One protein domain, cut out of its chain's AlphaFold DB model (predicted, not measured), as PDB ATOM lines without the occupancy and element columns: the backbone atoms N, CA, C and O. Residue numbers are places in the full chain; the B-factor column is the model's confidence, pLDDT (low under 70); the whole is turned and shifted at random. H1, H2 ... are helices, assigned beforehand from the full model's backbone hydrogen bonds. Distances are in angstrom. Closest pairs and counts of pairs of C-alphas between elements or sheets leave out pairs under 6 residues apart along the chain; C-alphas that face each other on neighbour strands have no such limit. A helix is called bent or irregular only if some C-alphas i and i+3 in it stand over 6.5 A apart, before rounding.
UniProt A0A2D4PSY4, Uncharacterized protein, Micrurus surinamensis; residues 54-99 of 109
ATOM      1  N   LEU A  54     -11.523 -23.562 152.896       93.75
ATOM      2  CA  LEU A  54     -11.888 -22.617 151.843       93.75
ATOM      3  C   LEU A  54     -10.628 -22.022 151.232       93.75
ATOM      4  O   LEU A  54      -9.618 -21.854 151.910       93.75
ATOM      5  N   ARG A  55     -10.701 -21.695 149.946       93.31
ATOM      6  CA  ARG A  55      -9.625 -21.008 149.240       93.31
ATOM      7  C   ARG A  55      -9.789 -19.501 149.411       93.31
ATOM      8  O   ARG A  55     -10.883 -18.985 149.213       93.31
ATOM      9  N   ASP A  56      -8.707 -18.837 149.787       91.81
ATOM     10  CA  ASP A  56      -8.619 -17.379 149.865       91.81
ATOM     11  C   ASP A  56      -8.459 -16.746 148.469       91.81
ATOM     12  O   ASP A  56      -8.126 -17.440 147.504       91.81
ATOM     13  N   ASP A  57      -8.611 -15.425 148.375       87.81
ATOM     14  CA  ASP A  57      -8.448 -14.642 147.139       87.81
ATOM     15  C   ASP A  57      -7.057 -14.850 146.505       87.81
ATOM     16  O   ASP A  57      -6.899 -14.861 145.285       87.81
ATOM     17  N   ASN A  58      -6.046 -15.113 147.340       88.69
ATOM     18  CA  ASN A  58      -4.669 -15.408 146.930       88.69
ATOM     19  C   ASN A  58      -4.447 -16.862 146.467       88.69
ATOM     20  O   ASN A  58      -3.324 -17.245 146.143       88.69
ATOM     21  N   GLY A  59      -5.480 -17.706 146.490       89.25
ATOM     22  CA  GLY A  59      -5.397 -19.116 146.108       89.25
ATOM     23  C   GLY A  59      -4.955 -20.075 147.222       89.25
ATOM     24  O   GLY A  59      -4.904 -21.285 146.994       89.25
ATOM     25  N   ASN A  60      -4.677 -19.570 148.428       92.50
ATOM     26  CA  ASN A  60      -4.222 -20.375 149.567       92.50
ATOM     27  C   ASN A  60      -5.387 -21.076 150.285       92.50
ATOM     28  O   ASN A  60      -6.450 -20.487 150.468       92.50
ATOM     29  N   LEU A  61      -5.182 -22.320 150.731       93.00
ATOM     30  CA  LEU A  61      -6.190 -23.090 151.472       93.00
ATOM     31  C   LEU A  61      -6.197 -22.725 152.960       93.00
ATOM     32  O   LEU A  61      -5.212 -22.916 153.674       93.00
ATOM     33  N   GLN A  62      -7.341 -22.245 153.438       92.81
ATOM     34  CA  GLN A  62      -7.573 -21.842 154.817       92.81
ATOM     35  C   GLN A  62      -8.476 -22.835 155.546       92.81
ATOM     36  O   GLN A  62      -9.594 -23.137 155.129       92.81
ATOM     37  N   HIS A  63      -7.988 -23.303 156.693       92.56
ATOM     38  CA  HIS A  63      -8.664 -24.290 157.535       92.56
ATOM     39  C   HIS A  63      -9.306 -23.649 158.774       92.56
ATOM     40  O   HIS A  63     -10.291 -24.156 159.320       92.56
ATOM     41  N   GLN A  64      -8.757 -22.515 159.226       93.06
ATOM     42  CA  GLN A  64      -9.201 -21.829 160.435       93.06
ATOM     43  C   GLN A  64     -10.595 -21.225 160.248       93.06
ATOM     44  O   GLN A  64     -10.901 -20.618 159.225       93.06
ATOM     45  N   MET A  65     -11.448 -21.355 161.266       90.62
ATOM     46  CA  MET A  65     -12.833 -20.878 161.190       90.62
ATOM     47  C   MET A  65     -12.931 -19.359 160.998       90.62
ATOM     48  O   MET A  65     -13.842 -18.891 160.318       90.62
ATOM     49  N   VAL A  66     -12.006 -18.597 161.589       93.12
ATOM     50  CA  VAL A  66     -11.967 -17.130 161.477       93.12
ATOM     51  C   VAL A  66     -11.727 -16.717 160.026       93.12
ATOM     52  O   VAL A  66     -12.532 -15.978 159.465       93.12
ATOM     53  N   GLU A  67     -10.701 -17.284 159.389       93.19
ATOM     54  CA  GLU A  67     -10.389 -17.015 157.983       93.19
ATOM     55  C   GLU A  67     -11.510 -17.478 157.050       93.19
ATOM     56  O   GLU A  67     -11.931 -16.730 156.173       93.19
ATOM     57  N   LYS A  68     -12.096 -18.660 157.289       92.88
ATOM     58  CA  LYS A  68     -13.240 -19.141 156.497       92.88
ATOM     59  C   LYS A  68     -14.425 -18.175 156.528       92.88
ATOM     60  O   LYS A  68     -15.025 -17.914 155.491       92.88
ATOM     61  N   LYS A  69     -14.759 -17.623 157.700       93.75
ATOM     62  CA  LYS A  69     -15.831 -16.621 157.820       93.75
ATOM     63  C   LYS A  69     -15.502 -15.349 157.045       93.75
ATOM     64  O   LYS A  69     -16.377 -14.836 156.356       93.75
ATOM     65  N   ARG A  70     -14.255 -14.879 157.135       94.69
ATOM     66  CA  ARG A  70     -13.785 -13.691 156.418       94.69
ATOM     67  C   ARG A  70     -13.870 -13.869 154.901       94.69
ATOM     68  O   ARG A  70     -14.407 -12.997 154.233       94.69
ATOM     69  N   ILE A  71     -13.418 -15.010 154.378       94.31
ATOM     70  CA  ILE A  71     -13.497 -15.342 152.945       94.31
ATOM     71  C   ILE A  71     -14.952 -15.316 152.467       94.31
ATOM     72  O   ILE A  71     -15.275 -14.662 151.481       94.31
ATOM     73  N   VAL A  72     -15.849 -15.991 153.194       93.38
ATOM     74  CA  VAL A  72     -17.277 -16.031 152.842       93.38
ATOM     75  C   VAL A  72     -17.892 -14.633 152.867       93.38
ATOM     76  O   VAL A  72     -18.631 -14.274 151.953       93.38
ATOM     77  N   GLN A  73     -17.578 -13.838 153.890       94.19
ATOM     78  CA  GLN A  73     -18.071 -12.471 154.004       94.19
ATOM     79  C   GLN A  73     -17.599 -11.606 152.828       94.19
ATOM     80  O   GLN A  73     -18.437 -11.016 152.155       94.19
ATOM     81  N   ASN A  74     -16.296 -11.596 152.533       93.75
ATOM     82  CA  ASN A  74     -15.724 -10.837 151.417       93.75
ATOM     83  C   ASN A  74     -16.358 -11.223 150.073       93.75
ATOM     84  O   ASN A  74     -16.695 -10.351 149.272       93.75
ATOM     85  N   TYR A  75     -16.552 -12.526 149.839       92.50
ATOM     86  CA  TYR A  75     -17.174 -13.032 148.619       92.50
ATOM     87  C   TYR A  75     -18.587 -12.468 148.430       92.50
ATOM     88  O   TYR A  75     -18.909 -11.929 147.371       92.50
ATOM     89  N   PHE A  76     -19.427 -12.548 149.464       93.38
ATOM     90  CA  PHE A  76     -20.797 -12.044 149.381       93.38
ATOM     91  C   PHE A  76     -20.869 -10.514 149.378       93.38
ATOM     92  O   PHE A  76     -21.725  -9.958 148.697       93.38
ATOM     93  N   GLU A  77     -19.959  -9.822 150.067       93.06
ATOM     94  CA  GLU A  77     -19.834  -8.363 149.973       93.06
ATOM     95  C   GLU A  77     -19.501  -7.906 148.548       93.06
ATOM     96  O   GLU A  77     -20.024  -6.889 148.100       93.06
ATOM     97  N   GLY A  78     -18.654  -8.646 147.828       89.88
ATOM     98  CA  GLY A  78     -18.383  -8.401 146.412       89.88
ATOM     99  C   GLY A  78     -19.584  -8.725 145.524       89.88
ATOM    100  O   GLY A  78     -19.936  -7.926 144.664       89.88
ATOM    101  N   LEU A  79     -20.245  -9.863 145.767       90.50
ATOM    102  CA  LEU A  79     -21.390 -10.327 144.976       90.50
ATOM    103  C   LEU A  79     -22.588  -9.372 145.043       90.50
ATOM    104  O   LEU A  79     -23.291  -9.192 144.054       90.50
ATOM    105  N   TYR A  80     -22.824  -8.785 146.216       90.44
ATOM    106  CA  TYR A  80     -23.944  -7.878 146.463       90.44
ATOM    107  C   TYR A  80     -23.539  -6.407 146.494       90.44
ATOM    108  O   TYR A  80     -24.351  -5.554 146.855       90.44
ATOM    109  N   LYS A  81     -22.297  -6.079 146.132       88.50
ATOM    110  CA  LYS A  81     -21.901  -4.684 145.980       88.50
ATOM    111  C   LYS A  81     -22.658  -4.108 144.793       88.50
ATOM    112  O   LYS A  81     -22.522  -4.600 143.678       88.50
ATOM    113  N   GLU A  82     -23.442  -3.060 145.036       77.81
ATOM    114  CA  GLU A  82     -24.040  -2.295 143.947       77.81
ATOM    115  C   GLU A  82     -22.927  -1.786 143.037       77.81
ATOM    116  O   GLU A  82     -22.013  -1.065 143.462       77.81
ATOM    117  N   GLU A  83     -22.993  -2.198 141.776       74.31
ATOM    118  CA  GLU A  83     -22.081  -1.716 140.762       74.31
ATOM    119  C   GLU A  83     -22.386  -0.231 140.561       74.31
ATOM    120  O   GLU A  83     -23.457   0.155 140.088       74.31
ATOM    121  N   LYS A  84     -21.461   0.636 140.987       70.25
ATOM    122  CA  LYS A  84     -21.537   2.074 140.715       70.25
ATOM    123  C   LYS A  84     -21.230   2.294 139.240       70.25
ATOM    124  O   LYS A  84     -20.132   2.712 138.880       70.25
ATOM    125  N   VAL A  85     -22.186   1.964 138.384       67.12
ATOM    126  CA  VAL A  85     -22.078   2.227 136.956       67.12
ATOM    127  C   VAL A  85     -22.194   3.737 136.767       67.12
ATOM    128  O   VAL A  85     -23.198   4.346 137.143       67.12
ATOM    129  N   ASN A  86     -21.142   4.362 136.236       74.12
ATOM    130  CA  ASN A  86     -21.191   5.782 135.909       74.12
ATOM    131  C   ASN A  86     -22.200   5.998 134.771       74.12
ATOM    132  O   ASN A  86     -22.118   5.309 133.753       74.12
ATOM    133  N   LYS A  87     -23.119   6.957 134.924       75.12
ATOM    134  CA  LYS A  87     -24.098   7.306 133.881       75.12
ATOM    135  C   LYS A  87     -23.411   7.661 132.562       75.12
ATOM    136  O   LYS A  87     -23.864   7.210 131.518       75.12
ATOM    137  N   ASP A  88     -22.261   8.330 132.625       76.50
ATOM    138  CA  ASP A  88     -21.489   8.703 131.433       76.50
ATOM    139  C   ASP A  88     -21.020   7.476 130.634       76.50
ATOM    140  O   ASP A  88     -21.049   7.480 129.405       76.50
ATOM    141  N   ASN A  89     -20.643   6.390 131.322       81.75
ATOM    142  CA  ASN A  89     -20.232   5.144 130.669       81.75
ATOM    143  C   ASN A  89     -21.421   4.456 129.986       81.75
ATOM    144  O   ASN A  89     -21.255   3.848 128.930       81.75
ATOM    145  N   ILE A  90     -22.616   4.560 130.575       79.81
ATOM    146  CA  ILE A  90     -23.850   4.022 129.994       79.81
ATOM    147  C   ILE A  90     -24.208   4.817 128.737       79.81
ATOM    148  O   ILE A  90     -24.451   4.223 127.689       79.81
ATOM    149  N   GLU A  91     -24.184   6.149 128.808       80.94
ATOM    150  CA  GLU A  91     -24.460   7.015 127.659       80.94
ATOM    151  C   GLU A  91     -23.462   6.802 126.517       80.94
ATOM    152  O   GLU A  91     -23.858   6.734 125.351       80.94
ATOM    153  N   GLN A  92     -22.170   6.674 126.834       85.25
ATOM    154  CA  GLN A  92     -21.140   6.411 125.835       85.25
ATOM    155  C   GLN A  92     -21.348   5.046 125.169       85.25
ATOM    156  O   GLN A  92     -21.322   4.956 123.942       85.25
ATOM    157  N   TYR A  93     -21.644   4.009 125.955       83.56
ATOM    158  CA  TYR A  93     -21.940   2.676 125.438       83.56
ATOM    159  C   TYR A  93     -23.182   2.657 124.531       83.56
ATOM    160  O   TYR A  93     -23.170   2.021 123.474       83.56
ATOM    161  N   LEU A  94     -24.249   3.367 124.912       85.94
ATOM    162  CA  LEU A  94     -25.467   3.482 124.105       85.94
ATOM    163  C   LEU A  94     -25.194   4.207 122.779       85.94
ATOM    164  O   LEU A  94     -25.645   3.744 121.729       85.94
ATOM    165  N   LYS A  95     -24.400   5.289 122.805       84.25
ATOM    166  CA  LYS A  95     -23.994   6.033 121.600       84.25
ATOM    167  C   LYS A  95     -23.120   5.199 120.664       84.25
ATOM    168  O   LYS A  95     -23.381   5.188 119.465       84.25
ATOM    169  N   GLU A  96     -22.120   4.490 121.191       88.06
ATOM    170  CA  GLU A  96     -21.219   3.640 120.394       88.06
ATOM    171  C   GLU A  96     -21.961   2.478 119.716       88.06
ATOM    172  O   GLU A  96     -21.647   2.128 118.580       88.06
ATOM    173  N   ASN A  97     -22.982   1.918 120.372       85.81
ATOM    174  CA  ASN A  97     -23.777   0.808 119.835       85.81
ATOM    175  C   ASN A  97     -25.039   1.249 119.069       85.81
ATOM    176  O   ASN A  97     -25.803   0.397 118.617       85.81
ATOM    177  N   GLY A  98     -25.283   2.557 118.920       81.75
ATOM    178  CA  GLY A  98     -26.462   3.092 118.225       81.75
ATOM    179  C   GLY A  98     -27.800   2.748 118.895       81.75
ATOM    180  O   GLY A  98     -28.829   2.686 118.221       81.75
ATOM    181  N   LEU A  99     -27.792   2.490 120.205       81.44
ATOM    182  CA  LEU A  99     -28.980   2.122 120.968       81.44
ATOM    183  C   LEU A  99     -29.743   3.383 121.411       81.44
ATOM    184  O   LEU A  99     -29.123   4.343 121.873       81.44
TER     185      LEU A  99
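What this domain is: This is residues 54 to 99 of the 109 residues of an uncharacterized protein of Micrurus surinamensis (UniProt A0A2D4PSY4). The longer helix, H1, and a shorter one, H2, follow one another along a drawn-out rod, joined by an outstretched link that keeps them well separated. The stretch before H1 folds back as a loop beside the first part of that helix, while H2 sticks out at the far end with residues 87 to 90 and 92 to 96 free of the rest. The printed part has 46 residues with two named helices, H1 then H2, and no named strand, and its class is all helix. It is extended, with a radius of gyration of the C-alphas of 17.8 A and spans of 51 by 18 by 12 A.

How they stand to each other: H1, residues 65 to 79, is the longest helix, with 15 residues. H2, residues 87 to 96, is apart from H1, with no C-alpha of the one within 8 A of the other. The 7 residues between them make a short link. Residues 76 to 90, of which 76 to 79 belong to H1 and 87 to 90 to H2, stand free. Residues 92 to 98, of which 92 to 96 belong to H2, stand free too. Before H1, residues 54 to 55 pair with residues 61 to 62, antiparallel, in stretches too short to be named strands. In H1 and H2 every O i to N i+4 pair is within hydrogen-bond range.

Where its parts are: H1 runs 21.2 A from C-alpha 65 at (-12.833, -20.878, 161.190) to C-alpha 79 at (-21.390, -10.327, 144.976). H2 runs 14.3 A from Lys 87 to Glu 96, whose C-alpha is at (-21.219, 3.640, 120.394). Neither helix is bent.

The domain as a whole: The two C-alphas farthest apart are those of Gln 64 and Gly 98, at 52.0 A. The printed part has no cut and no long link. The mean pLDDT of the printed part is 87.3, and Val 85, in the link, is the one residue under 70.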